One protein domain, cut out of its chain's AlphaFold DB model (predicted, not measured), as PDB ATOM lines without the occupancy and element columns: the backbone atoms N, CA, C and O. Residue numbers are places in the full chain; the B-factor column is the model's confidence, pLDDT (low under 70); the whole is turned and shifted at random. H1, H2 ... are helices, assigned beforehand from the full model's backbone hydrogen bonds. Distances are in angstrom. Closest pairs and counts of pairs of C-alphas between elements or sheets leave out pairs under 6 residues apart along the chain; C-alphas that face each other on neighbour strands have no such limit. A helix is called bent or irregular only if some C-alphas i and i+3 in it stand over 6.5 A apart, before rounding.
ATOM      1  N   ARG A 116      -5.051  -4.728  -5.280       53.97
ATOM      2  CA  ARG A 116      -5.362  -4.015  -6.528       53.97
ATOM      3  C   ARG A 116      -5.681  -2.552  -6.268       53.97
ATOM      4  O   ARG A 116      -6.513  -2.242  -5.417       53.97
ATOM      5  N   ALA A 117      -5.056  -1.671  -7.044       69.06
ATOM      6  CA  ALA A 117      -5.421  -0.260  -7.078       69.06
ATOM      7  C   ALA A 117      -6.879  -0.100  -7.572       69.06
ATOM      8  O   ALA A 117      -7.334  -0.921  -8.381       69.06
ATOM      9  N   PRO A 118      -7.630   0.927  -7.123       73.69
ATOM     10  CA  PRO A 118      -9.016   1.148  -7.547       73.69
ATOM     11  C   PRO A 118      -9.194   1.156  -9.071       73.69
ATOM     12  O   PRO A 118     -10.203   0.682  -9.583       73.69
ATOM     13  N   GLU A 119      -8.199   1.626  -9.813       78.94
ATOM     14  CA  GLU A 119      -8.190   1.668 -11.274       78.94
ATOM     15  C   GLU A 119      -8.140   0.267 -11.906       78.94
ATOM     16  O   GLU A 119      -8.814   0.011 -12.905       78.94
ATOM     17  N   GLU A 120      -7.395  -0.669 -11.312       76.38
ATOM     18  CA  GLU A 120      -7.319  -2.060 -11.780       76.38
ATOM     19  C   GLU A 120      -8.622  -2.816 -11.496       76.38
ATOM     20  O   GLU A 120      -9.113  -3.573 -12.339       76.38
ATOM     21  N   ALA A 121      -9.210  -2.589 -10.318       72.81
ATOM     22  CA  ALA A 121     -10.515  -3.136  -9.963       72.81
ATOM     23  C   ALA A 121     -11.626  -2.551 -10.855       72.81
ATOM     24  O   ALA A 121     -12.503  -3.279 -11.328       72.81
ATOM     25  N   TRP A 122     -11.540  -1.257 -11.173       81.50
ATOM     26  CA  TRP A 122     -12.443  -0.600 -12.111       81.50
ATOM     27  C   TRP A 122     -12.334  -1.170 -13.517       81.50
ATOM     28  O   TRP A 122     -13.357  -1.456 -14.129       81.50
ATOM     29  N   ALA A 123     -11.123  -1.402 -14.027       81.75
ATOM     30  CA  ALA A 123     -10.934  -1.985 -15.353       81.75
ATOM     31  C   ALA A 123     -11.653  -3.340 -15.493       81.75
ATOM     32  O   ALA A 123     -12.233  -3.625 -16.545       81.75
ATOM     33  N   GLN A 124     -11.672  -4.139 -14.422       74.44
ATOM     34  CA  GLN A 124     -12.397  -5.405 -14.363       74.44
ATOM     35  C   GLN A 124     -13.922  -5.213 -14.340       74.44
ATOM     36  O   GLN A 124     -14.626  -5.867 -15.110       74.44
ATOM     37  N   ALA A 125     -14.445  -4.306 -13.507       75.00
ATOM     38  CA  ALA A 125     -15.879  -4.007 -13.465       75.00
ATOM     39  C   ALA A 125     -16.377  -3.400 -14.793       75.00
ATOM     40  O   ALA A 125     -17.387  -3.838 -15.347       75.00
ATOM     41  N   ALA A 126     -15.618  -2.458 -15.356       81.31
ATOM     42  CA  ALA A 126     -15.905  -1.790 -16.619       81.31
ATOM     43  C   ALA A 126     -15.847  -2.751 -17.816       81.31
ATOM     44  O   ALA A 126     -16.617  -2.605 -18.763       81.31
ATOM     45  N   ALA A 127     -14.960  -3.755 -17.798       79.44
ATOM     46  CA  ALA A 127     -14.940  -4.791 -18.829       79.44
ATOM     47  C   ALA A 127     -16.276  -5.538 -18.890       79.44
ATOM     48  O   ALA A 127     -16.838  -5.672 -19.978       79.44
ATOM     49  N   LEU A 128     -16.825  -5.933 -17.737       70.50
ATOM     50  CA  LEU A 128     -18.135  -6.577 -17.682       70.50
ATOM     51  C   LEU A 128     -19.257  -5.598 -18.059       70.50
ATOM     52  O   LEU A 128     -20.102  -5.947 -18.883       70.50
ATOM     53  N   ALA A 129     -19.227  -4.361 -17.553       75.50
ATOM     54  CA  ALA A 129     -20.206  -3.327 -17.901       75.50
ATOM     55  C   ALA A 129     -20.276  -3.074 -19.417       75.50
ATOM     56  O   ALA A 129     -21.362  -3.001 -19.985       75.50
ATOM     57  N   ARG A 130     -19.133  -3.051 -20.115       79.81
ATOM     58  CA  ARG A 130     -19.095  -2.928 -21.582       79.81
ATOM     59  C   ARG A 130     -19.792  -4.087 -22.290       79.81
ATOM     60  O   ARG A 130     -20.516  -3.848 -23.252       79.81
ATOM     61  N   THR A 131     -19.625  -5.326 -21.819       70.94
ATOM     62  CA  THR A 131     -20.369  -6.472 -22.387       70.94
ATOM     63  C   THR A 131     -21.872  -6.368 -22.128       70.94
ATOM     64  O   THR A 131     -22.674  -6.919 -22.881       70.94
ATOM     65  N   LEU A 132     -22.248  -5.679 -21.051       67.00
ATOM     66  CA  LEU A 132     -23.609  -5.455 -20.574       67.00
ATOM     67  C   LEU A 132     -24.263  -4.199 -21.147       67.00
ATOM     68  O   LEU A 132     -25.418  -3.939 -20.834       67.00
ATOM     69  N   ARG A 133     -23.559  -3.434 -21.984       76.81
ATOM     70  CA  ARG A 133     -23.957  -2.080 -22.368       76.81
ATOM     71  C   ARG A 133     -25.394  -1.962 -22.882       76.81
ATOM     72  O   ARG A 133     -26.102  -1.105 -22.384       76.81
ATOM     73  N   GLY A 134     -25.833  -2.819 -23.810       68.44
ATOM     74  CA  GLY A 134     -27.208  -2.756 -24.338       68.44
ATOM     75  C   GLY A 134     -28.264  -2.965 -23.247       68.44
ATOM     76  O   GLY A 134     -29.187  -2.177 -23.110       68.44
ATOM     77  N   TYR A 135     -28.041  -3.947 -22.375       66.62
ATOM     78  CA  TYR A 135     -28.901  -4.201 -21.222       66.62
ATOM     79  C   TYR A 135     -28.857  -3.050 -20.192       66.62
ATOM     80  O   TYR A 135     -29.874  -2.676 -19.616       66.62
ATOM     81  N   LEU A 136     -27.683  -2.450 -19.968       71.06
ATOM     82  CA  LEU A 136     -27.533  -1.278 -19.099       71.06
ATOM     83  C   LEU A 136     -28.210  -0.034 -19.678       71.06
ATOM     84  O   LEU A 136     -28.657   0.805 -18.912       71.06
ATOM     85  N   GLU A 137     -28.284   0.108 -20.999       79.19
ATOM     86  CA  GLU A 137     -29.001   1.206 -21.653       79.19
ATOM     87  C   GLU A 137     -30.529   1.046 -21.506       79.19
ATOM     88  O   GLU A 137     -31.221   2.048 -21.354       79.19
ATOM     89  N   GLU A 138     -31.039  -0.190 -21.437       71.88
ATOM     90  CA  GLU A 138     -32.462  -0.515 -21.219       71.88
ATOM     91  C   GLU A 138     -32.875  -0.512 -19.731       71.88
ATOM     92  O   GLU A 138     -34.019  -0.207 -19.387       71.88
ATOM     93  N   ALA A 139     -31.952  -0.806 -18.810       68.06
ATOM     94  CA  ALA A 139     -32.245  -0.892 -17.376       68.06
ATOM     95  C   ALA A 139     -32.875   0.381 -16.751       68.06
ATOM     96  O   ALA A 139     -33.787   0.244 -15.932       68.06
ATOM     97  N   PRO A 140     -32.466   1.617 -17.111       75.44
ATOM     98  CA  PRO A 140     -33.114   2.839 -16.640       75.44
ATOM     99  C   PRO A 140     -34.582   2.975 -17.052       75.44
ATOM    100  O   PRO A 140     -35.349   3.639 -16.351       75.44
ATOM    101  N   GLU A 141     -34.979   2.377 -18.178       71.88
ATOM    102  CA  GLU A 141     -36.366   2.402 -18.651       71.88
ATOM    103  C   GLU A 141     -37.249   1.459 -17.826       71.88
ATOM    104  O   GLU A 141     -38.396   1.796 -17.533       71.88
ATOM    105  N   GLY A 142     -36.692   0.322 -17.389       66.44
ATOM    106  CA  GLY A 142     -37.361  -0.652 -16.521       66.44
ATOM    107  C   GLY A 142     -37.447  -0.255 -15.040       66.44
ATOM    108  O   GLY A 142     -38.214  -0.859 -14.292       66.44
ATOM    109  N   ALA A 143     -36.688   0.755 -14.602       67.62
ATOM    110  CA  ALA A 143     -36.767   1.282 -13.242       67.62
ATOM    111  C   ALA A 143     -38.023   2.152 -13.045       67.62
ATOM    112  O   ALA A 143     -38.433   2.897 -13.944       67.62
ATOM    113  N   ASP A 144     -38.606   2.105 -11.843       71.69
ATOM    114  CA  ASP A 144     -39.686   3.022 -11.476       71.69
ATOM    115  C   ASP A 144     -39.225   4.494 -11.507       71.69
ATOM    116  O   ASP A 144     -38.029   4.810 -11.474       71.69
ATOM    117  N   ASP A 145     -40.184   5.420 -11.564       78.12
ATOM    118  CA  ASP A 145     -39.887   6.847 -11.726       78.12
ATOM    119  C   ASP A 145     -39.079   7.443 -10.555       78.12
ATOM    120  O   ASP A 145     -38.385   8.445 -10.738       78.12
ATOM    121  N   ALA A 146     -39.122   6.832  -9.366       78.62
ATOM    122  CA  ALA A 146     -38.376   7.292  -8.195       78.62
ATOM    123  C   ALA A 146     -36.896   6.873  -8.247       78.62
ATOM    124  O   ALA A 146     -36.028   7.633  -7.813       78.62
ATOM    125  N   HIS A 147     -36.593   5.696  -8.800       75.00
ATOM    126  CA  HIS A 147     -35.239   5.141  -8.873       75.00
ATOM    127  C   HIS A 147     -34.560   5.368 -10.227       75.00
ATOM    128  O   HIS A 147     -33.336   5.244 -10.320       75.00
ATOM    129  N   ARG A 148     -35.310   5.768 -11.263       82.25
ATOM    130  CA  ARG A 148     -34.775   6.077 -12.599       82.25
ATOM    131  C   ARG A 148     -33.569   7.033 -12.580       82.25
ATOM    132  O   ARG A 148     -32.604   6.732 -13.282       82.25
ATOM    133  N   PRO A 149     -33.532   8.130 -11.791       88.00
ATOM    134  CA  PRO A 149     -32.349   8.993 -11.736       88.00
ATOM    135  C   PRO A 149     -31.092   8.259 -11.252       88.00
ATOM    136  O   PRO A 149     -30.039   8.362 -11.876       88.00
ATOM    137  N   ALA A 150     -31.210   7.459 -10.190       85.19
ATOM    138  CA  ALA A 150     -30.086   6.701  -9.646       85.19
ATOM    139  C   ALA A 150     -29.654   5.554 -10.575       85.19
ATOM    140  O   ALA A 150     -28.464   5.263 -10.669       85.19
ATOM    141  N   ALA A 151     -30.593   4.944 -11.309       83.12
ATOM    142  CA  ALA A 151     -30.289   3.940 -12.327       83.12
ATOM    143  C   ALA A 151     -29.514   4.550 -13.506       83.12
ATOM    144  O   ALA A 151     -28.505   3.992 -13.934       83.12
ATOM    145  N   LEU A 152     -29.931   5.726 -13.989       87.12
ATOM    146  CA  LEU A 152     -29.201   6.469 -15.022       87.12
ATOM    147  C   LEU A 152     -27.785   6.826 -14.562       87.12
ATOM    148  O   LEU A 152     -26.834   6.667 -15.328       87.12
ATOM    149  N   ASP A 153     -27.632   7.280 -13.320       88.50
ATOM    150  CA  ASP A 153     -26.323   7.611 -12.757       88.50
ATOM    151  C   ASP A 153     -25.436   6.370 -12.592       88.50
ATOM    152  O   ASP A 153     -24.250   6.422 -12.921       88.50
ATOM    153  N   ALA A 154     -26.002   5.234 -12.173       87.88
ATOM    154  CA  ALA A 154     -25.295   3.956 -12.091       87.88
ATOM    155  C   ALA A 154     -24.769   3.508 -13.463       87.88
ATOM    156  O   ALA A 154     -23.603   3.135 -13.592       87.88
ATOM    157  N   VAL A 155     -25.609   3.587 -14.500       86.75
ATOM    158  CA  VAL A 155     -25.250   3.219 -15.879       86.75
ATOM    159  C   VAL A 155     -24.177   4.149 -16.434       86.75
ATOM    160  O   VAL A 155     -23.187   3.681 -16.993       86.75
ATOM    161  N   ARG A 156     -24.329   5.465 -16.243       88.69
ATOM    162  CA  ARG A 156     -23.324   6.451 -16.667       88.69
ATOM    163  C   ARG A 156     -21.986   6.223 -15.989       88.69
ATOM    164  O   ARG A 156     -20.958   6.323 -16.651       88.69
ATOM    165  N   TRP A 157     -22.002   5.915 -14.695       90.75
ATOM    166  CA  TRP A 157     -20.789   5.610 -13.956       90.75
ATOM    167  C   TRP A 157     -20.138   4.330 -14.484       90.75
ATOM    168  O   TRP A 157     -18.994   4.387 -14.913       90.75
ATOM    169  N   LEU A 158     -20.867   3.209 -14.562       86.25
ATOM    170  CA  LEU A 158     -20.346   1.918 -15.041       86.25
ATOM    171  C   LEU A 158     -19.806   1.957 -16.481       86.25
ATOM    172  O   LEU A 158     -18.860   1.239 -16.806       86.25
ATOM    173  N   CYS A 159     -20.406   2.779 -17.343       85.81
ATOM    174  CA  CYS A 159     -19.991   2.964 -18.734       85.81
ATOM    175  C   CYS A 159     -18.972   4.101 -18.928       85.81
ATOM    176  O   CYS A 159     -18.578   4.363 -20.065       85.81
ATOM    177  N   GLY A 160     -18.581   4.793 -17.856       84.62
ATOM    178  CA  GLY A 160     -17.685   5.943 -17.898       84.62
ATOM    179  C   GLY A 160     -16.200   5.583 -18.015       84.62
ATOM    180  O   GLY A 160     -15.791   4.425 -17.915       84.62
ATOM    181  N   ASP A 161     -15.378   6.620 -18.187       78.31
ATOM    182  CA  ASP A 161     -13.933   6.488 -18.421       78.31
ATOM    183  C   ASP A 161     -13.119   6.182 -17.150       78.31
ATOM    184  O   ASP A 161     -11.928   5.882 -17.235       78.31
ATOM    185  N   GLY A 162     -13.730   6.231 -15.960       79.38
ATOM    186  CA  GLY A 162     -13.005   6.023 -14.710       79.38
ATOM    187  C   GLY A 162     -13.889   5.863 -13.471       79.38
ATOM    188  O   GLY A 162     -15.072   6.196 -13.502       79.38
ATOM    189  N   PRO A 163     -13.308   5.371 -12.362       81.81
ATOM    190  CA  PRO A 163     -14.052   5.041 -11.146       81.81
ATOM    191  C   PRO A 163     -14.422   6.259 -10.285       81.81
ATOM    192  O   PRO A 163     -15.202   6.129  -9.342       81.81
ATOM    193  N   SER A 164     -13.862   7.432 -10.592       81.88
ATOM    194  CA  SER A 164     -14.041   8.679  -9.847       81.88
ATOM    195  C   SER A 164     -14.738   9.745 -10.706       81.88
ATOM    196  O   SER A 164     -14.416   9.853 -11.893       81.88
ATOM    197  N   PRO A 165     -15.629  10.574 -10.124       86.88
ATOM    198  CA  PRO A 165     -16.069  10.555  -8.722       86.88
ATOM    199  C   PRO A 165     -17.034   9.397  -8.410       86.88
ATOM    200  O   PRO A 165     -17.770   8.944  -9.283       86.88
ATOM    201  N   LEU A 166     -17.056   8.942  -7.149       88.00
ATOM    202  CA  LEU A 166     -18.035   7.944  -6.696       88.00
ATOM    203  C   LEU A 166     -19.463   8.527  -6.733       88.00
ATOM    204  O   LEU A 166     -19.686   9.578  -6.118       88.00
ATOM    205  N   PRO A 167     -20.441   7.843  -7.360       90.62
ATOM    206  CA  PRO A 167     -21.824   8.312  -7.447       90.62
ATOM    207  C   PRO A 167     -22.571   8.106  -6.117       90.62
ATOM    208  O   PRO A 167     -21.999   7.623  -5.141       90.62
ATOM    209  N   SER A 168     -23.849   8.488  -6.039       91.69
ATOM    210  CA  SER A 168     -24.657   8.322  -4.817       91.69
ATOM    211  C   SER A 168     -24.705   6.862  -4.336       91.69
ATOM    212  O   SER A 168     -24.577   5.937  -5.134       91.69
ATOM    213  N   ASP A 169     -24.922   6.633  -3.036       90.75
ATOM    214  CA  ASP A 169     -24.982   5.270  -2.474       90.75
ATOM    215  C   ASP A 169     -26.077   4.418  -3.138       90.75
ATOM    216  O   ASP A 169     -25.898   3.218  -3.338       90.75
ATOM    217  N   GLU A 170     -27.171   5.062  -3.552       87.12
ATOM    218  CA  GLU A 170     -28.257   4.452  -4.320       87.12
ATOM    219  C   GLU A 170     -27.800   4.021  -5.722       87.12
ATOM    220  O   GLU A 170     -28.095   2.913  -6.164       87.12
ATOM    221  N   ALA A 171     -27.028   4.861  -6.417       88.25
ATOM    222  CA  ALA A 171     -26.456   4.510  -7.713       88.25
ATOM    223  C   ALA A 171     -25.409   3.389  -7.587       88.25
ATOM    224  O   ALA A 171     -25.340   2.516  -8.447       88.25
ATOM    225  N   ILE A 172     -24.630   3.354  -6.499       89.06
ATOM    226  CA  ILE A 172     -23.703   2.245  -6.220       89.06
ATOM    227  C   ILE A 172     -24.488   0.944  -5.986       89.06
ATOM    228  O   ILE A 172     -24.138  -0.094  -6.548       89.06
ATOM    229  N   ALA A 173     -25.562   0.991  -5.195       85.69
ATOM    230  CA  ALA A 173     -26.433  -0.157  -4.947       85.69
ATOM    231  C   ALA A 173     -27.061  -0.702  -6.241       85.69
ATOM    232  O   ALA A 173     -27.052  -1.913  -6.478       85.69
ATOM    233  N   LEU A 174     -27.540   0.187  -7.112       81.56
ATOM    234  CA  LEU A 174     -28.078  -0.172  -8.426       81.56
ATOM    235  C   LEU A 174     -26.995  -0.702  -9.372       81.56
ATOM    236  O   LEU A 174     -27.234  -1.671 -10.085       81.56
ATOM    237  N   ALA A 175     -25.781  -0.152  -9.343       83.44
ATOM    238  CA  ALA A 175     -24.658  -0.685 -10.112       83.44
ATOM    239  C   ALA A 175     -24.306  -2.124  -9.687       83.44
ATOM    240  O   ALA A 175     -24.120  -2.996 -10.537       83.44
ATOM    241  N   LEU A 176     -24.276  -2.399  -8.376       79.69
ATOM    242  CA  LEU A 176     -24.082  -3.748  -7.833       79.69
ATOM    243  C   LEU A 176     -25.197  -4.701  -8.279       79.69
ATOM    244  O   LEU A 176     -24.906  -5.843  -8.648       79.69
ATOM    245  N   PHE A 177     -26.448  -4.231  -8.298       76.50
ATOM    246  CA  PHE A 177     -27.585  -4.995  -8.806       76.50
ATOM    247  C   PHE A 177     -27.412  -5.374 -10.277       76.50
ATOM    248  O   PHE A 177     -27.468  -6.554 -10.626       76.50
ATOM    249  N   LEU A 178     -27.139  -4.389 -11.133       74.06
ATOM    250  CA  LEU A 178     -27.050  -4.578 -12.580       74.06
ATOM    251  C   LEU A 178     -25.901  -5.508 -12.983       74.06
ATOM    252  O   LEU A 178     -26.063  -6.334 -13.880       74.06
ATOM    253  N   LEU A 179     -24.757  -5.423 -12.297       73.12
ATOM    254  CA  LEU A 179     -23.645  -6.349 -12.519       73.12
ATOM    255  C   LEU A 179     -23.980  -7.774 -12.059       73.12
ATOM    256  O   LEU A 179     -23.611  -8.737 -12.734       73.12
ATOM    257  N   SER A 180     -24.699  -7.913 -10.943       69.00
ATOM    258  CA  SER A 180     -25.036  -9.221 -10.364       69.00
ATOM    259  C   SER A 180     -26.110  -9.969 -11.163       69.00
ATOM    260  O   SER A 180     -26.091 -11.196 -11.208       69.00
ATOM    261  N   ALA A 181     -27.003  -9.255 -11.851       59.47
ATOM    262  CA  ALA A 181     -28.087  -9.830 -12.649       59.47
ATOM    263  C   ALA A 181     -27.635 -10.741 -13.811       59.47
ATOM    264  O   ALA A 181     -28.400 -11.598 -14.254       59.47
ATOM    265  N   ARG A 182     -26.402 -10.581 -14.316       52.59
ATOM    266  CA  ARG A 182     -25.887 -11.329 -15.485       52.59
ATOM    267  C   ARG A 182     -24.701 -12.241 -15.174       52.59
ATOM    268  O   ARG A 182     -24.347 -13.081 -15.999       52.59
ATOM    269  N   SER A 183     -24.060 -12.078 -14.016       45.34
ATOM    270  CA  SER A 183     -22.753 -12.675 -13.710       45.34
ATOM    271  C   SER A 183     -22.812 -14.112 -13.179       45.34
ATOM    272  O   SER A 183     -21.905 -14.517 -12.455       45.34
ATOM    273  N   TRP A 184     -23.821 -14.902 -13.558       40.94
ATOM    274  CA  TRP A 184     -23.964 -16.318 -13.175       40.94
ATOM    275  C   TRP A 184     -22.708 -17.181 -13.440       40.94
ATOM    276  O   TRP A 184     -22.561 -18.251 -12.858       40.94
ATOM    277  N   ALA A 185     -21.777 -16.718 -14.286       37.28
ATOM    278  CA  ALA A 185     -20.493 -17.369 -14.550       37.28
ATOM    279  C   ALA A 185     -19.257 -16.674 -13.924       37.28
ATOM    280  O   ALA A 185     -18.194 -17.285 -13.863       37.28
ATOM    281  N   GLU A 186     -19.351 -15.419 -13.454       44.69
ATOM    282  CA  GLU A 186     -18.178 -14.596 -13.101       44.69
ATOM    283  C   GLU A 186     -18.416 -13.691 -11.869       44.69
ATOM    284  O   GLU A 186     -18.545 -12.473 -11.979       44.69
ATOM    285  N   SER A 187     -18.374 -14.264 -10.656       53.34
ATOM    286  CA  SER A 187     -18.504 -13.583  -9.337       53.34
ATOM    287  C   SER A 187     -17.510 -12.425  -9.068       53.34
ATOM    288  O   SER A 187     -17.519 -11.819  -7.994       53.34
ATOM    289  N   SER A 188     -16.604 -12.124  -9.994       61.06
ATOM    290  CA  SER A 188     -15.428 -11.292  -9.748       61.06
ATOM    291  C   SER A 188     -15.671  -9.781  -9.897       61.06
ATOM    292  O   SER A 188     -14.993  -8.997  -9.234       61.06
ATOM    293  N   ALA A 189     -16.665  -9.364 -10.691       66.88
ATOM    294  CA  ALA A 189     -16.950  -7.951 -10.957       66.88
ATOM    295  C   ALA A 189     -17.642  -7.236  -9.784       66.88
ATOM    296  O   ALA A 189     -17.248  -6.127  -9.432       66.88
ATOM    297  N   THR A 190     -18.609  -7.878  -9.120       70.81
ATOM    298  CA  THR A 190     -19.269  -7.321  -7.923       70.81
ATOM    299  C   THR A 190     -18.267  -7.140  -6.781       70.81
ATOM    300  O   THR A 190     -18.268  -6.116  -6.107       70.81
ATOM    301  N   SER A 191     -17.349  -8.096  -6.596       71.50
ATOM    302  CA  SER A 191     -16.240  -7.954  -5.643       71.50
ATOM    303  C   SER A 191     -15.278  -6.824  -6.018       71.50
ATOM    304  O   SER A 191     -14.873  -6.074  -5.135       71.50
ATOM    305  N   ALA A 192     -14.939  -6.676  -7.301       74.69
ATOM    306  CA  ALA A 192     -14.083  -5.588  -7.767       74.69
ATOM    307  C   ALA A 192     -14.736  -4.213  -7.552       74.69
ATOM    308  O   ALA A 192     -14.066  -3.280  -7.122       74.69
ATOM    309  N   LEU A 193     -16.051  -4.088  -7.762       80.06
ATOM    310  CA  LEU A 193     -16.770  -2.839  -7.512       80.06
ATOM    311  C   LEU A 193     -16.762  -2.456  -6.022       80.06
ATOM    312  O   LEU A 193     -16.607  -1.284  -5.698       80.06
ATOM    313  N   ILE A 194     -16.859  -3.432  -5.111       81.25
ATOM    314  CA  ILE A 194     -16.680  -3.187  -3.671       81.25
ATOM    315  C   ILE A 194     -15.267  -2.675  -3.371       81.25
ATOM    316  O   ILE A 194     -15.130  -1.701  -2.634       81.25
ATOM    317  N   ASP A 195     -14.234  -3.273  -3.971       80.81
ATOM    318  CA  ASP A 195     -12.851  -2.806  -3.806       80.81
ATOM    319  C   ASP A 195     -12.685  -1.349  -4.301       80.81
ATOM    320  O   ASP A 195     -12.023  -0.552  -3.637       80.81
ATOM    321  N   VAL A 196     -13.357  -0.956  -5.395       82.00
ATOM    322  CA  VAL A 196     -13.395   0.439  -5.888       82.00
ATOM    323  C   VAL A 196     -14.070   1.383  -4.889       82.00
ATOM    324  O   VAL A 196     -13.532   2.448  -4.588       82.00
ATOM    325  N   VAL A 197     -15.244   1.008  -4.369       85.69
ATOM    326  CA  VAL A 197     -16.016   1.851  -3.437       85.69
ATOM    327  C   VAL A 197     -15.260   2.066  -2.132       85.69
ATOM    328  O   VAL A 197     -15.293   3.171  -1.592       85.69
ATOM    329  N   VAL A 198     -14.565   1.042  -1.631       82.69
ATOM    330  CA  VAL A 198     -13.721   1.200  -0.441       82.69
ATOM    331  C   VAL A 198     -12.480   2.028  -0.766       82.69
ATOM    332  O   VAL A 198     -12.196   2.982  -0.051       82.69
ATOM    333  N   GLY A 199     -11.776   1.725  -1.861       82.00
ATOM    334  CA  GLY A 199     -10.528   2.400  -2.223       82.00
ATOM    335  C   GLY A 199     -10.672   3.894  -2.547       82.00
ATOM    336  O   GLY A 199      -9.756   4.663  -2.275       82.00
ATOM    337  N   LEU A 200     -11.819   4.319  -3.089       81.19
ATOM    338  CA  LEU A 200     -12.136   5.733  -3.355       81.19
ATOM    339  C   LEU A 200     -13.051   6.371  -2.300       81.19
ATOM    340  O   LEU A 200     -13.375   7.557  -2.392       81.19
ATOM    341  N   GLY A 201     -13.521   5.581  -1.339       83.62
ATOM    342  CA  GLY A 201     -14.527   5.969  -0.363       83.62
ATOM    343  C   GLY A 201     -14.192   5.421   1.015       83.62
ATOM    344  O   GLY A 201     -13.213   5.839   1.627       83.62
ATOM    345  N   SER A 202     -15.058   4.553   1.540       89.31
ATOM    346  CA  SER A 202     -14.892   3.978   2.876       89.31
ATOM    347  C   SER A 202     -15.608   2.630   3.004       89.31
ATOM    348  O   SER A 202     -16.514   2.313   2.220       89.31
ATOM    349  N   ALA A 203     -15.233   1.833   4.008       85.88
ATOM    350  CA  ALA A 203     -15.898   0.566   4.301       85.88
ATOM    351  C   ALA A 203     -17.349   0.784   4.764       85.88
ATOM    352  O   ALA A 203     -18.233  -0.005   4.410       85.88
ATOM    353  N   ALA A 204     -17.637   1.885   5.472       91.25
ATOM    354  CA  ALA A 204     -19.004   2.274   5.829       91.25
ATOM    355  C   ALA A 204     -19.877   2.549   4.599       91.25
ATOM    356  O   ALA A 204     -21.023   2.093   4.535       91.25
ATOM    357  N   ARG A 205     -19.334   3.239   3.589       92.06
ATOM    358  CA  ARG A 205     -20.059   3.519   2.344       92.06
ATOM    359  C   ARG A 205     -20.337   2.246   1.544       92.06
ATOM    360  O   ARG A 205     -21.462   2.049   1.089       92.06
ATOM    361  N   ALA A 206     -19.355   1.349   1.443       88.62
ATOM    362  CA  ALA A 206     -19.550   0.036   0.822       88.62
ATOM    363  C   ALA A 206     -20.607  -0.805   1.565       88.62
ATOM    364  O   ALA A 206     -21.461  -1.424   0.932       88.62
ATOM    365  N   THR A 207     -20.600  -0.772   2.902       89.25
ATOM    366  CA  THR A 207     -21.605  -1.445   3.744       89.25
ATOM    367  C   THR A 207     -23.008  -0.905   3.468       89.25
ATOM    368  O   THR A 207     -23.932  -1.683   3.238       89.25
ATOM    369  N   ARG A 208     -23.173   0.423   3.418       92.25
ATOM    370  CA  ARG A 208     -24.454   1.069   3.092       92.25
ATOM    371  C   ARG A 208     -24.958   0.688   1.705       92.25
ATOM    372  O   ARG A 208     -26.124   0.327   1.568       92.25
ATOM    373  N   ALA A 209     -24.088   0.731   0.698       88.31
ATOM    374  CA  ALA A 209     -24.446   0.356  -0.664       88.31
ATOM    375  C   ALA A 209     -24.886  -1.115  -0.762       88.31
ATOM    376  O   ALA A 209     -25.849  -1.407  -1.463       88.31
ATOM    377  N   LEU A 210     -24.245  -2.036  -0.025       82.69
ATOM    378  CA  LEU A 210     -24.670  -3.441   0.031       82.69
ATOM    379  C   LEU A 210     -26.009  -3.645   0.749       82.69
ATOM    380  O   LEU A 210     -26.803  -4.475   0.309       82.69
ATOM    381  N   VAL A 211     -26.275  -2.902   1.829       85.00
ATOM    382  CA  VAL A 211     -27.587  -2.916   2.499       85.00
ATOM    383  C   VAL A 211     -28.679  -2.453   1.536       85.00
ATOM    384  O   VAL A 211     -29.680  -3.148   1.373       85.00
ATOM    385  N   LEU A 212     -28.467  -1.316   0.865       84.69
ATOM    386  CA  LEU A 212     -29.408  -0.782  -0.122       84.69
ATOM    387  C   LEU A 212     -29.602  -1.765  -1.278       84.69
ATOM    388  O   LEU A 212     -30.734  -2.091  -1.612       84.69
ATOM    389  N   PHE A 213     -28.517  -2.316  -1.825       80.88
ATOM    390  CA  PHE A 213     -28.561  -3.343  -2.867       80.88
ATOM    391  C   PHE A 213     -29.447  -4.529  -2.458       80.88
ATOM    392  O   PHE A 213     -30.330  -4.924  -3.217       80.88
ATOM    393  N   MET A 214     -29.269  -5.064  -1.248       73.50
ATOM    394  CA  MET A 214     -30.078  -6.183  -0.760       73.50
ATOM    395  C   MET A 214     -31.556  -5.819  -0.595       73.50
ATOM    396  O   MET A 214     -32.413  -6.610  -0.984       73.50
ATOM    397  N   ALA A 215     -31.856  -4.622  -0.083       72.31
ATOM    398  CA  ALA A 215     -33.227  -4.123   0.003       72.31
ATOM    399  C   ALA A 215     -33.873  -3.970  -1.391       72.31
ATOM    400  O   ALA A 215     -35.069  -4.214  -1.553       72.31
ATOM    401  N   ARG A 216     -33.089  -3.619  -2.422       68.31
ATOM    402  CA  ARG A 216     -33.564  -3.511  -3.814       68.31
ATOM    403  C   ARG A 216     -33.791  -4.852  -4.485       68.31
ATOM    404  O   ARG A 216     -34.773  -4.990  -5.207       68.31
ATOM    405  N   CYS A 217     -32.953  -5.846  -4.215       62.41
ATOM    406  CA  CYS A 217     -33.149  -7.202  -4.731       62.41
ATOM    407  C   CYS A 217     -34.507  -7.807  -4.335       62.41
ATOM    408  O   CYS A 217     -35.017  -8.679  -5.032       62.41
ATOM    409  N   GLU A 218     -35.100  -7.373  -3.222       56.50
ATOM    410  CA  GLU A 218     -36.433  -7.818  -2.798       56.50
ATOM    411  C   GLU A 218     -37.580  -7.045  -3.471       56.50
ATOM    412  O   GLU A 218     -38.707  -7.534  -3.498       56.50
ATOM    413  N   GLN A 219     -37.301  -5.857  -4.014       54.62
ATOM    414  CA  GLN A 219     -38.291  -4.944  -4.594       54.62
ATOM    415  C   GLN A 219     -38.308  -4.960  -6.129       54.62
ATOM    416  O   GLN A 219     -39.338  -4.647  -6.724       54.62
ATOM    417  N   TRP A 220     -37.191  -5.288  -6.782       49.72
ATOM    418  CA  TRP A 220     -37.095  -5.267  -8.242       49.72
ATOM    419  C   TRP A 220     -37.696  -6.514  -8.893       49.72
ATOM    420  O   TRP A 220     -37.401  -7.654  -8.532       49.72
ATOM    421  N   ILE A 221     -38.561  -6.255  -9.874       43.97
ATOM    422  CA  ILE A 221     -39.255  -7.251 -10.684       43.97
ATOM    423  C   ILE A 221     -38.248  -7.884 -11.647       43.97
ATOM    424  O   ILE A 221     -37.432  -7.194 -12.252       43.97
ATOM    425  N   VAL A 222     -38.336  -9.209 -11.745       43.91
ATOM    426  CA  VAL A 222     -37.592 -10.107 -12.635       43.91
ATOM    427  C   VAL A 222     -37.252  -9.445 -13.974       43.91
ATOM    428  O   VAL A 222     -38.131  -8.968 -14.691       43.91
ATOM    429  N   LEU A 223     -35.969  -9.447 -14.323       41.78
ATOM    430  CA  LEU A 223     -35.483  -9.015 -15.621       41.78
ATOM    431  C   LEU A 223     -35.960 -10.001 -16.693       41.78
ATOM    432  O   LEU A 223     -35.776 -11.212 -16.523       41.78
ATOM    433  N   PRO A 224     -36.544  -9.502 -17.794       34.47
ATOM    434  CA  PRO A 224     -37.436 -10.266 -18.668       34.47
ATOM    435  C   PRO A 224     -36.778 -11.375 -19.503       34.47
ATOM    436  O   PRO A 224     -37.482 -12.096 -20.202       34.47
ATOM    437  N   GLU A 225     -35.456 -11.555 -19.462       36.25
ATOM    438  CA  GLU A 225     -34.768 -12.426 -20.425       36.25
ATOM    439  C   GLU A 225     -34.649 -13.912 -20.025       36.25
ATOM    440  O   GLU A 225     -34.186 -14.707 -20.847       36.25
ATOM    441  N   ARG A 226     -35.057 -14.344 -18.816       35.44
ATOM    442  CA  ARG A 226     -35.011 -15.775 -18.428       35.44
ATOM    443  C   ARG A 226     -36.152 -16.212 -17.500       35.44
ATOM    444  O   ARG A 226     -36.344 -15.622 -16.445       35.44
ATOM    445  N   ASP A 227     -36.795 -17.331 -17.850       31.66
ATOM    446  CA  ASP A 227     -37.880 -18.020 -17.113       31.66
ATOM    447  C   ASP A 227     -37.505 -18.522 -15.703       31.66
ATOM    448  O   ASP A 227     -38.355 -19.031 -14.972       31.66
ATOM    449  N   ASP A 228     -36.245 -18.392 -15.286       40.41
ATOM    450  CA  ASP A 228     -35.798 -18.847 -13.973       40.41
ATOM    451  C   ASP A 228     -35.699 -17.675 -12.988       40.41
ATOM    452  O   ASP A 228     -34.618 -17.185 -12.670       40.41
ATOM    453  N   ALA A 229     -36.847 -17.215 -12.481       34.50
ATOM    454  CA  ALA A 229     -36.933 -16.164 -11.457       34.50
ATOM    455  C   ALA A 229     -36.077 -16.464 -10.206       34.50
ATOM    456  O   ALA A 229     -35.654 -15.544  -9.502       34.50
ATOM    457  N   SER A 230     -35.742 -17.739  -9.954       37.84
ATOM    458  CA  SER A 230     -34.854 -18.138  -8.860       37.84
ATOM    459  C   SER A 230     -33.462 -17.507  -8.979       37.84
ATOM    460  O   SER A 230     -32.873 -17.124  -7.969       37.84
ATOM    461  N   ALA A 231     -32.989 -17.281 -10.205       36.78
ATOM    462  CA  ALA A 231     -31.696 -16.704 -10.554       36.78
ATOM    463  C   ALA A 231     -31.439 -15.279 -10.101       36.78
ATOM    464  O   ALA A 231     -30.295 -14.879  -9.885       36.78
ATOM    465  N   GLN A 232     -32.522 -14.526 -10.004       39.03
ATOM    466  CA  GLN A 232     -32.502 -13.088  -9.816       39.03
ATOM    467  C   GLN A 232     -32.947 -12.718  -8.401       39.03
ATOM    468  O   GLN A 232     -32.789 -11.579  -7.973       39.03
ATOM    469  N   HIS A 233     -33.466 -13.689  -7.641       38.56
ATOM    470  CA  HIS A 233     -33.773 -13.487  -6.241       38.56
ATOM    471  C   HIS A 233     -32.493 -13.305  -5.410       38.56
ATOM    472  O   HIS A 233     -31.516 -14.041  -5.601       38.56
ATOM    473  N   PRO A 234     -32.516 -12.409  -4.404       34.53
ATOM    474  CA  PRO A 234     -31.492 -12.372  -3.373       34.53
ATOM    475  C   PRO A 234     -31.476 -13.744  -2.689       34.53
ATOM    476  O   PRO A 234     -32.382 -14.091  -1.929       34.53
ATOM    477  N   GLY A 235     -30.480 -14.564  -3.038       37.06
ATOM    478  CA  GLY A 235     -30.324 -15.908  -2.486       37.06
ATOM    479  C   GLY A 235     -30.265 -17.090  -3.462       37.06
ATOM    480  O   GLY A 235     -30.381 -18.207  -2.978       37.06
ATOM    481  N   SER A 236     -30.057 -16.943  -4.773       35.16
ATOM    482  CA  SER A 236     -29.630 -18.104  -5.594       35.16
ATOM    483  C   SER A 236     -28.110 -18.233  -5.670       35.16
ATOM    484  O   SER A 236     -27.575 -19.252  -5.240       35.16
ATOM    485  N   ASP A 237     -27.400 -17.180  -6.081       38.62
ATOM    486  CA  ASP A 237     -25.924 -17.144  -6.060       38.62
ATOM    487  C   ASP A 237     -25.356 -16.495  -4.793       38.62
ATOM    488  O   ASP A 237     -24.340 -16.937  -4.250       38.62
ATOM    489  N   PHE A 238     -26.084 -15.534  -4.225       40.38
ATOM    490  CA  PHE A 238     -25.780 -14.974  -2.909       40.38
ATOM    491  C   PHE A 238     -25.877 -16.047  -1.804       40.38
ATOM    492  O   PHE A 238     -25.114 -16.038  -0.847       40.38
ATOM    493  N   ALA A 239     -26.734 -17.061  -1.978       37.28
ATOM    494  CA  ALA A 239     -26.780 -18.230  -1.094       37.28
ATOM    495  C   ALA A 239     -25.623 -19.208  -1.251       37.28
ATOM    496  O   ALA A 239     -25.382 -20.028  -0.360       37.28
ATOM    497  N   ARG A 240     -24.925 -19.160  -2.388       39.47
ATOM    498  CA  ARG A 240     -23.813 -20.061  -2.694       39.47
ATOM    499  C   ARG A 240     -22.503 -19.534  -2.128       39.47
ATOM    500  O   ARG A 240     -21.763 -20.324  -1.550       39.47
ATOM    501  N   THR A 241     -22.239 -18.226  -2.217       43.66
ATOM    502  CA  THR A 241     -21.015 -17.622  -1.663       43.66
ATOM    503  C   THR A 241     -21.261 -16.222  -1.085       43.66
ATOM    504  O   THR A 241     -21.960 -15.418  -1.699       43.66
ATOM    505  N   PRO A 242     -20.655 -15.863   0.064       49.41
ATOM    506  CA  PRO A 242     -20.777 -14.526   0.644       49.41
ATOM    507  C   PRO A 242     -19.903 -13.481  -0.085       49.41
ATOM    508  O   PRO A 242     -19.386 -12.583   0.561       49.41
ATOM    509  N   GLY A 243     -19.672 -13.586  -1.400       58.44
ATOM    510  CA  GLY A 243     -18.588 -12.891  -2.123       58.44
ATOM    511  C   GLY A 243     -18.411 -11.395  -1.793       58.44
ATOM    512  O   GLY A 243     -17.349 -11.013  -1.293       58.44
ATOM    513  N   PRO A 244     -19.424 -10.533  -2.009       66.75
ATOM    514  CA  PRO A 244     -19.325  -9.103  -1.692       66.75
ATOM    515  C   PRO A 244     -19.223  -8.806  -0.187       66.75
ATOM    516  O   PRO A 244     -18.470  -7.923   0.218       66.75
ATOM    517  N   TRP A 245     -19.905  -9.581   0.661       71.19
ATOM    518  CA  TRP A 245     -19.847  -9.427   2.120       71.19
ATOM    519  C   TRP A 245     -18.527  -9.915   2.723       71.19
ATOM    520  O   TRP A 245     -18.044  -9.337   3.690       71.19
ATOM    521  N   LEU A 246     -17.900 -10.932   2.134       66.50
ATOM    522  CA  LEU A 246     -16.557 -11.400   2.475       66.50
ATOM    523  C   LEU A 246     -15.525 -10.308   2.184       66.50
ATOM    524  O   LEU A 246     -14.613 -10.101   2.983       66.50
ATOM    525  N   ARG A 247     -15.689  -9.586   1.067       69.00
ATOM    526  CA  ARG A 247     -14.857  -8.423   0.730       69.00
ATOM    527  C   ARG A 247     -15.055  -7.290   1.726       69.00
ATOM    528  O   ARG A 247     -14.072  -6.822   2.287       69.00
ATOM    529  N   VAL A 248     -16.299  -6.901   2.005       74.62
ATOM    530  CA  VAL A 248     -16.587  -5.854   2.999       74.62
ATOM    531  C   VAL A 248     -16.056  -6.228   4.378       74.62
ATOM    532  O   VAL A 248     -15.393  -5.410   4.999       74.62
ATOM    533  N   ARG A 249     -16.234  -7.472   4.826       76.44
ATOM    534  CA  ARG A 249     -15.654  -7.975   6.077       76.44
ATOM    535  C   ARG A 249     -14.132  -7.817   6.125       76.44
ATOM    536  O   ARG A 249     -13.598  -7.408   7.151       76.44
ATOM    537  N   ALA A 250     -13.436  -8.151   5.038       72.06
ATOM    538  CA  ALA A 250     -11.987  -7.978   4.959       72.06
ATOM    539  C   ALA A 250     -11.597  -6.495   5.065       72.06
ATOM    540  O   ALA A 250     -10.705  -6.157   5.831       72.06
ATOM    541  N   HIS A 251     -12.308  -5.602   4.375       77.56
ATOM    542  CA  HIS A 251     -12.082  -4.156   4.478       77.56
ATOM    543  C   HIS A 251     -12.392  -3.601   5.877       77.56
ATOM    544  O   HIS A 251     -11.606  -2.825   6.407       77.56
ATOM    545  N   LEU A 252     -13.481  -4.041   6.514       80.38
ATOM    546  CA  LEU A 252     -13.874  -3.631   7.869       80.38
ATOM    547  C   LEU A 252     -12.842  -4.023   8.926       80.38
ATOM    548  O   LEU A 252     -12.589  -3.254   9.852       80.38
ATOM    549  N   ALA A 253     -12.214  -5.189   8.770       74.88
ATOM    550  CA  ALA A 253     -11.136  -5.612   9.653       74.88
ATOM    551  C   ALA A 253      -9.988  -4.597   9.682       74.88
ATOM    552  O   ALA A 253      -9.467  -4.298  10.749       74.88
ATOM    553  N   HIS A 254      -9.640  -4.031   8.525       74.75
ATOM    554  CA  HIS A 254      -8.538  -3.080   8.370       74.75
ATOM    555  C   HIS A 254      -8.969  -1.606   8.428       74.75
ATOM    556  O   HIS A 254      -8.128  -0.716   8.305       74.75
ATOM    557  N   ALA A 255     -10.264  -1.325   8.585       78.62
ATOM    558  CA  ALA A 255     -10.778   0.035   8.549       78.62
ATOM    559  C   ALA A 255     -10.304   0.848   9.773       78.62
ATOM    560  O   ALA A 255     -10.232   0.317  10.887       78.62
ATOM    561  N   PRO A 256     -10.035   2.158   9.625       83.12
ATOM    562  CA  PRO A 256      -9.869   3.047  10.771       83.12
ATOM    563  C   PRO A 256     -11.081   2.964  11.712       83.12
ATOM    564  O   PRO A 256     -12.213   2.852  11.246       83.12
ATOM    565  N   GLU A 257     -10.867   3.067  13.030       85.81
ATOM    566  CA  GLU A 257     -11.945   2.976  14.038       85.81
ATOM    567  C   GLU A 257     -13.174   3.856  13.718       85.81
ATOM    568  O   GLU A 257     -14.287   3.339  13.797       85.81
ATOM    569  N   PRO A 258     -13.037   5.127  13.276       90.94
ATOM    570  CA  PRO A 258     -14.202   5.938  12.918       90.94
ATOM    571  C   PRO A 258     -15.027   5.369  11.753       90.94
ATOM    572  O   PRO A 258     -16.252   5.450  11.777       90.94
ATOM    573  N   ASP A 259     -14.375   4.781  10.745       90.12
ATOM    574  CA  ASP A 259     -15.056   4.175   9.591       90.12
ATOM    575  C   ASP A 259     -15.698   2.835   9.974       90.12
ATOM    576  O   ASP A 259     -16.827   2.546   9.580       90.12
ATOM    577  N   TYR A 260     -15.029   2.053  10.826       89.38
ATOM    578  CA  TYR A 260     -15.599   0.836  11.401       89.38
ATOM    579  C   TYR A 260     -16.874   1.125  12.210       89.38
ATOM    580  O   TYR A 260     -17.905   0.490  11.981       89.38
ATOM    581  N   GLN A 261     -16.843   2.120  13.107       93.94
ATOM    582  CA  GLN A 261     -18.014   2.502  13.902       93.94
ATOM    583  C   GLN A 261     -19.149   3.044  13.030       93.94
ATOM    584  O   GLN A 261     -20.298   2.646  13.216       93.94
ATOM    585  N   ALA A 262     -18.842   3.864  12.020       94.19
ATOM    586  CA  ALA A 262     -19.847   4.325  11.066       94.19
ATOM    587  C   ALA A 262     -20.506   3.150  10.315       94.19
ATOM    588  O   ALA A 262     -21.730   3.105  10.173       94.19
ATOM    589  N   ALA A 263     -19.717   2.165   9.873       91.50
ATOM    590  CA  ALA A 263     -20.233   0.960   9.230       91.50
ATOM    591  C   ALA A 263     -21.113   0.132  10.178       91.50
ATOM    592  O   ALA A 263     -22.177  -0.348   9.783       91.50
ATOM    593  N   ARG A 264     -20.690   0.000  11.437       93.38
ATOM    594  CA  ARG A 264     -21.414  -0.707  12.493       93.38
ATOM    595  C   ARG A 264     -22.757  -0.049  12.813       93.38
ATOM    596  O   ARG A 264     -23.747  -0.756  12.972       93.38
ATOM    597  N   GLU A 265     -22.823   1.279  12.878       93.81
ATOM    598  CA  GLU A 265     -24.076   2.021  13.087       93.81
ATOM    599  C   GLU A 265     -25.056   1.822  11.924       93.81
ATOM    600  O   GLU A 265     -26.241   1.562  12.150       93.81
ATOM    601  N   ILE A 266     -24.556   1.868  10.684       92.62
ATOM    602  CA  ILE A 266     -25.343   1.571   9.477       92.62
ATOM    603  C   ILE A 266     -25.887   0.141   9.536       92.62
ATOM    604  O   ILE A 266     -27.074  -0.075   9.290       92.62
ATOM    605  N   ALA A 267     -25.039  -0.825   9.894       89.75
ATOM    606  CA  ALA A 267     -25.429  -2.221  10.037       89.75
ATOM    607  C   ALA A 267     -26.487  -2.404  11.132       89.75
ATOM    608  O   ALA A 267     -27.507  -3.042  10.895       89.75
ATOM    609  N   LEU A 268     -26.295  -1.811  12.311       90.69
ATOM    610  CA  LEU A 268     -27.230  -1.928  13.428       90.69
ATOM    611  C   LEU A 268     -28.616  -1.359  13.089       90.69
ATOM    612  O   LEU A 268     -29.622  -1.966  13.457       90.69
ATOM    613  N   ALA A 269     -28.674  -0.220  12.392       88.69
ATOM    614  CA  ALA A 269     -29.931   0.344  11.907       88.69
ATOM    615  C   ALA A 269     -30.597  -0.597  10.892       88.69
ATOM    616  O   ALA A 269     -31.747  -0.995  11.066       88.69
ATOM    617  N   ALA A 270     -29.837  -1.052   9.892       85.62
ATOM    618  CA  ALA A 270     -30.335  -1.947   8.856       85.62
ATOM    619  C   ALA A 270     -30.849  -3.286   9.410       85.62
ATOM    620  O   ALA A 270     -31.877  -3.773   8.954       85.62
ATOM    621  N   ARG A 271     -30.190  -3.870  10.420       83.62
ATOM    622  CA  ARG A 271     -30.612  -5.141  11.039       83.62
ATOM    623  C   ARG A 271     -32.016  -5.087  11.647       83.62
ATOM    624  O   ARG A 271     -32.670  -6.121  11.704       83.62
ATOM    625  N   ARG A 272     -32.464  -3.919  12.122       78.94
ATOM    626  CA  ARG A 272     -33.800  -3.752  12.724       78.94
ATOM    627  C   ARG A 272     -34.899  -3.621  11.677       78.94
ATOM    628  O   ARG A 272     -36.000  -4.116  11.896       78.94
ATOM    629  N   ASP A 273     -34.577  -2.965  10.567       73.25
ATOM    630  CA  ASP A 273     -35.565  -2.508   9.590       73.25
ATOM    631  C   ASP A 273     -35.591  -3.367   8.311       73.25
ATOM    632  O   ASP A 273     -36.554  -3.309   7.548       73.25
ATOM    633  N   CYS A 274     -34.550  -4.169   8.060       68.88
ATOM    634  CA  CYS A 274     -34.436  -5.021   6.875       68.88
ATOM    635  C   CYS A 274     -34.848  -6.475   7.157       68.88
ATOM    636  O   CYS A 274     -34.764  -6.944   8.296       68.88
ATOM    637  N   PRO A 275     -35.212  -7.251   6.120       68.69
ATOM    638  CA  PRO A 275     -35.524  -8.664   6.292       68.69
ATOM    639  C   PRO A 275     -34.357  -9.488   6.827       68.69
ATOM    640  O   PRO A 275     -33.181  -9.170   6.634       68.69
ATOM    641  N   ARG A 276     -34.694 -10.612   7.468       70.19
ATOM    642  CA  ARG A 276     -33.747 -11.482   8.183       70.19
ATOM    643  C   ARG A 276     -32.528 -11.897   7.348       70.19
ATOM    644  O   ARG A 276     -31.447 -12.036   7.901       70.19
ATOM    645  N   VAL A 277     -32.656 -12.052   6.025       68.25
ATOM    646  CA  VAL A 277     -31.513 -12.362   5.137       68.25
ATOM    647  C   VAL A 277     -30.435 -11.273   5.167       68.25
ATOM    648  O   VAL A 277     -29.246 -11.588   5.174       68.25
ATOM    649  N   VAL A 278     -30.836 -10.002   5.248       73.62
ATOM    650  CA  VAL A 278     -29.930  -8.855   5.388       73.62
ATOM    651  C   VAL A 278     -29.335  -8.834   6.787       73.62
ATOM    652  O   VAL A 278     -28.125  -8.668   6.929       73.62
ATOM    653  N   ALA A 279     -30.152  -9.080   7.816       77.38
ATOM    654  CA  ALA A 279     -29.673  -9.134   9.195       77.38
ATOM    655  C   ALA A 279     -28.570 -10.189   9.384       77.38
ATOM    656  O   ALA A 279     -27.523  -9.906   9.966       77.38
ATOM    657  N   VAL A 280     -28.756 -11.361   8.777       74.62
ATOM    658  CA  VAL A 280     -27.783 -12.456   8.769       74.62
ATOM    659  C   VAL A 280     -26.529 -12.126   7.946       74.62
ATOM    660  O   VAL A 280     -25.420 -12.474   8.355       74.62
ATOM    661  N   ALA A 281     -26.665 -11.425   6.812       74.62
ATOM    662  CA  ALA A 281     -25.522 -10.934   6.033       74.62
ATOM    663  C   ALA A 281     -24.642  -9.978   6.853       74.62
ATOM    664  O   ALA A 281     -23.412 -10.036   6.810       74.62
ATOM    665  N   LEU A 282     -25.288  -9.115   7.637       81.00
ATOM    666  CA  LEU A 282     -24.621  -8.171   8.522       81.00
ATOM    667  C   LEU A 282     -23.971  -8.900   9.704       81.00
ATOM    668  O   LEU A 282     -22.803  -8.657   9.987       81.00
ATOM    669  N   ALA A 283     -24.646  -9.874  10.319       78.75
ATOM    670  CA  ALA A 283     -24.035 -10.728  11.341       78.75
ATOM    671  C   ALA A 283     -22.781 -11.464  10.820       78.75
ATOM    672  O   ALA A 283     -21.805 -11.644  11.544       78.75
ATOM    673  N   TYR A 284     -22.763 -11.845   9.539       75.31
ATOM    674  CA  TYR A 284     -21.586 -12.426   8.892       75.31
ATOM    675  C   TYR A 284     -20.421 -11.433   8.719       75.31
ATOM    676  O   TYR A 284     -19.253 -11.816   8.879       75.31
ATOM    677  N   ALA A 285     -20.729 -10.185   8.355       76.44
ATOM    678  CA  ALA A 285     -19.743  -9.137   8.102       76.44
ATOM    679  C   ALA A 285     -19.117  -8.567   9.389       76.44
ATOM    680  O   ALA A 285     -17.960  -8.151   9.345       76.44
ATOM    681  N   PHE A 286     -19.844  -8.625  10.511       80.12
ATOM    682  CA  PHE A 286     -19.438  -8.157  11.844       80.12
ATOM    683  C   PHE A 286     -19.303  -9.338  12.826       80.12
ATOM    684  O   PHE A 286     -20.136  -9.524  13.713       80.12
ATOM    685  N   PRO A 287     -18.290 -10.207  12.656       71.12
ATOM    686  CA  PRO A 287     -18.158 -11.440  13.439       71.12
ATOM    687  C   PRO A 287     -17.816 -11.215  14.926       71.12
ATOM    688  O   PRO A 287     -17.923 -12.140  15.730       71.12
ATOM    689  N   ASP A 288     -17.343 -10.027  15.286       72.69
ATOM    690  CA  ASP A 288     -17.073  -9.581  16.653       72.69
ATOM    691  C   ASP A 288     -18.358  -9.212  17.414       72.69
ATOM    692  O   ASP A 288     -18.423  -9.386  18.633       72.69
ATOM    693  N   GLU A 289     -19.426  -8.838  16.705       83.69
ATOM    694  CA  GLU A 289     -20.770  -8.616  17.251       83.69
ATOM    695  C   GLU A 289     -21.514  -9.941  17.483       83.69
ATOM    696  O   GLU A 289     -22.594 -10.199  16.956       83.69
ATOM    697  N   ARG A 290     -20.937 -10.819  18.309       72.00
ATOM    698  CA  ARG A 290     -21.411 -12.204  18.523       72.00
ATOM    699  C   ARG A 290     -22.896 -12.308  18.889       72.00
ATOM    700  O   ARG A 290     -23.554 -13.282  18.530       72.00
ATOM    701  N   GLY A 291     -23.428 -11.314  19.606       80.44
ATOM    702  CA  GLY A 291     -24.846 -11.254  19.973       80.44
ATOM    703  C   GLY A 291     -25.767 -11.261  18.753       80.44
ATOM    704  O   GLY A 291     -26.790 -11.935  18.772       80.44
ATOM    705  N   TRP A 292     -25.350 -10.620  17.660       85.94
ATOM    706  CA  TRP A 292     -26.149 -10.468  16.448       85.94
ATOM    707  C   TRP A 292     -26.447 -11.817  15.796       85.94
ATOM    708  O   TRP A 292     -27.603 -12.175  15.594       85.94
ATOM    709  N   ALA A 293     -25.403 -12.607  15.545       75.06
ATOM    710  CA  ALA A 293     -25.549 -13.922  14.934       75.06
ATOM    711  C   ALA A 293     -26.358 -14.883  15.818       75.06
ATOM    712  O   ALA A 293     -27.172 -15.658  15.314       75.06
ATOM    713  N   ASN A 294     -26.157 -14.825  17.138       77.25
ATOM    714  CA  ASN A 294     -26.867 -15.680  18.086       77.25
ATOM    715  C   ASN A 294     -28.366 -15.326  18.162       77.25
ATOM    716  O   ASN A 294     -29.199 -16.231  18.172       77.25
ATOM    717  N   GLU A 295     -28.724 -14.037  18.152       82.88
ATOM    718  CA  GLU A 295     -30.114 -13.561  18.047       82.88
ATOM    719  C   GLU A 295     -30.776 -14.055  16.751       82.88
ATOM    720  O   GLU A 295     -31.862 -14.639  16.783       82.88
ATOM    721  N   ASP A 296     -30.086 -13.899  15.620       77.38
ATOM    722  CA  ASP A 296     -30.591 -14.284  14.299       77.38
ATOM    723  C   ASP A 296     -30.754 -15.810  14.151       77.38
ATOM    724  O   ASP A 296     -31.668 -16.285  13.463       77.38
ATOM    725  N   ALA A 297     -29.910 -16.596  14.825       71.25
ATOM    726  CA  ALA A 297     -30.041 -18.049  14.911       71.25
ATOM    727  C   ALA A 297     -31.174 -18.485  15.859       71.25
ATOM    728  O   ALA A 297     -31.902 -19.437  15.562       71.25
ATOM    729  N   ALA A 298     -31.367 -17.775  16.974       70.75
ATOM    730  CA  ALA A 298     -32.427 -18.046  17.945       70.75
ATOM    731  C   ALA A 298     -33.829 -17.684  17.426       70.75
ATOM    732  O   ALA A 298     -34.806 -18.308  17.841       70.75
ATOM    733  N   ALA A 299     -33.933 -16.740  16.484       68.75
ATOM    734  CA  ALA A 299     -35.195 -16.240  15.935       68.75
ATOM    735  C   ALA A 299     -36.052 -17.282  15.174       68.75
ATOM    736  O   ALA A 299     -37.157 -16.945  14.774       68.75
ATOM    737  N   ARG A 300     -35.579 -18.533  15.005       55.47
ATOM    738  CA  ARG A 300     -36.311 -19.810  14.759       55.47
ATOM    739  C   ARG A 300     -37.513 -19.859  13.797       55.47
ATOM    740  O   ARG A 300     -38.160 -20.908  13.713       55.47
ATOM    741  N   GLU A 301     -37.812 -18.832  13.014       50.88
ATOM    742  CA  GLU A 301     -38.810 -18.960  11.959       50.88
ATOM    743  C   GLU A 301     -38.269 -19.944  10.924       50.88
ATOM    744  O   GLU A 301     -37.180 -19.760  10.373       50.88
ATOM    745  N   ARG A 302     -39.004 -21.051  10.749       41.75
ATOM    746  CA  ARG A 302     -38.726 -22.119   9.785       41.75
ATOM    747  C   ARG A 302     -38.820 -21.538   8.379       41.75
ATOM    748  O   ARG A 302     -39.864 -21.649   7.739       41.75
ATOM    749  N   ILE A 303     -37.737 -20.946   7.897       40.16
ATOM    750  CA  ILE A 303     -37.597 -20.588   6.492       40.16
ATOM    751  C   ILE A 303     -37.426 -21.913   5.750       40.16
ATOM    752  O   ILE A 303     -36.338 -22.467   5.649       40.16
TER     753      ILE A 303
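This is residues 116 to 303 of the 693 residues of an uncharacterized protein of Polyangium sp. SDU3-1 (UniProt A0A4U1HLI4). Five helices, H5 to H9, make an up-and-down bundle, each running against the one before it, partly aligned and partly crossed, with H6 in its middle. On one side H4 crosses H6, H1 packs on H5, and the hairpin of H2 and H3 packs on H4 through H3, while at the opposite end of the longest axis H10 packs on H9; away from H10, a long loop, residues 218 to 242, joins H6 to H7. The printed part has 188 residues with ten named helices, H1 to H10 in chain order, and no named strand; the class is all helix. The whole is compact, with a radius of gyration of the C-alphas of 16.0 A, and spans 45 by 39 by 31 A.

Start at H8, residues 257 to 273, the longest helix by residues. It touches H6, residues 203 to 217, the same way at a shallow tilt of 20 degrees; look at Ala 204 and Ala 263, their closest C-alphas, 3.8 A apart. H6 is the hub, touching five other helices. With residues 267 to 272 alone, H8 touches H9, residues 276 to 285, in a hairpin, opposite ways at a shallow tilt of 17 degrees; the closest C-alphas, of Arg 271 and Ala 279, are 4.5 A apart. H9 forms a further hairpin with H10, residues 290 to 298, touching it at Ala 283 and Ala 293, closest C-alphas 5.0 A apart. H6 and H9 only just touch, with 3 pairs of C-alphas within 8 A, the closest being those of Met 214 and Val 278, 6.7 A apart. Back at H6, find H7, residues 243 to 254, its hairpin partner at a shallow tilt of 21 degrees; the closest C-alphas, of Ala 203 and Leu 252, are 5.9 A apart. H4, residues 169 to 180, touches H6 at a steep tilt of 61 degrees, with the C-alphas of Ala 173 and Phe 213 closest at 4.4 A. H5, residues 188 to 199, touches H7 the same way at a shallow tilt of 26 degrees, closest at the C-alphas of Ser 191 and Pro 244, 5.1 A apart. H1, residues 118 to 131, touches H5 at a steep tilt of 39 degrees, opposite ways, closest at the C-alphas of Pro 118 and Val 196, 4.7 A apart. H3, residues 148 to 158, touches residues 170 to 175 of H4 alone, with the C-alphas of Ala 154 and Ala 171 closest at 4.6 A. H2, residues 133 to 142, forms a hairpin with H3 at a shallow tilt of 12 degrees, closest at the C-alphas of Pro 140 and Ala 151, 5.3 A apart. H2 and H10 are apart. Every O i to N i+4 pair is within hydrogen-bond range in H1, H3, H4, H5, H6, H9 and H10; H2 has 4 of 6, H7 7 of 8 and H8 12 of 13.

Find C-alpha 257 at (-11.945, 2.976, 14.038); from there H8 runs 24.7 A to C-alpha 273 at (-35.565, -2.508, 9.590). H6 measures 21.0 A, H1 20.2 A and H7 17.5 A from first to last C-alpha. H1 begins at C-alpha 118, (-9.016, 1.148, -7.547), and H10 ends at C-alpha 298, (-32.427, -18.046, 17.945). H2 is only just irregular: C-alphas 137 and 140 are 6.7 A apart.

The two C-alphas farthest apart, of Asp 161 and Arg 300, are 47.9 A apart. The printed part has no cut; the link from H6 to H7 is long. The mean pLDDT of the printed part is 72.1, and 57 residues are under 70, among them residues 180 to 189, 216 to 244 and 299 to 303.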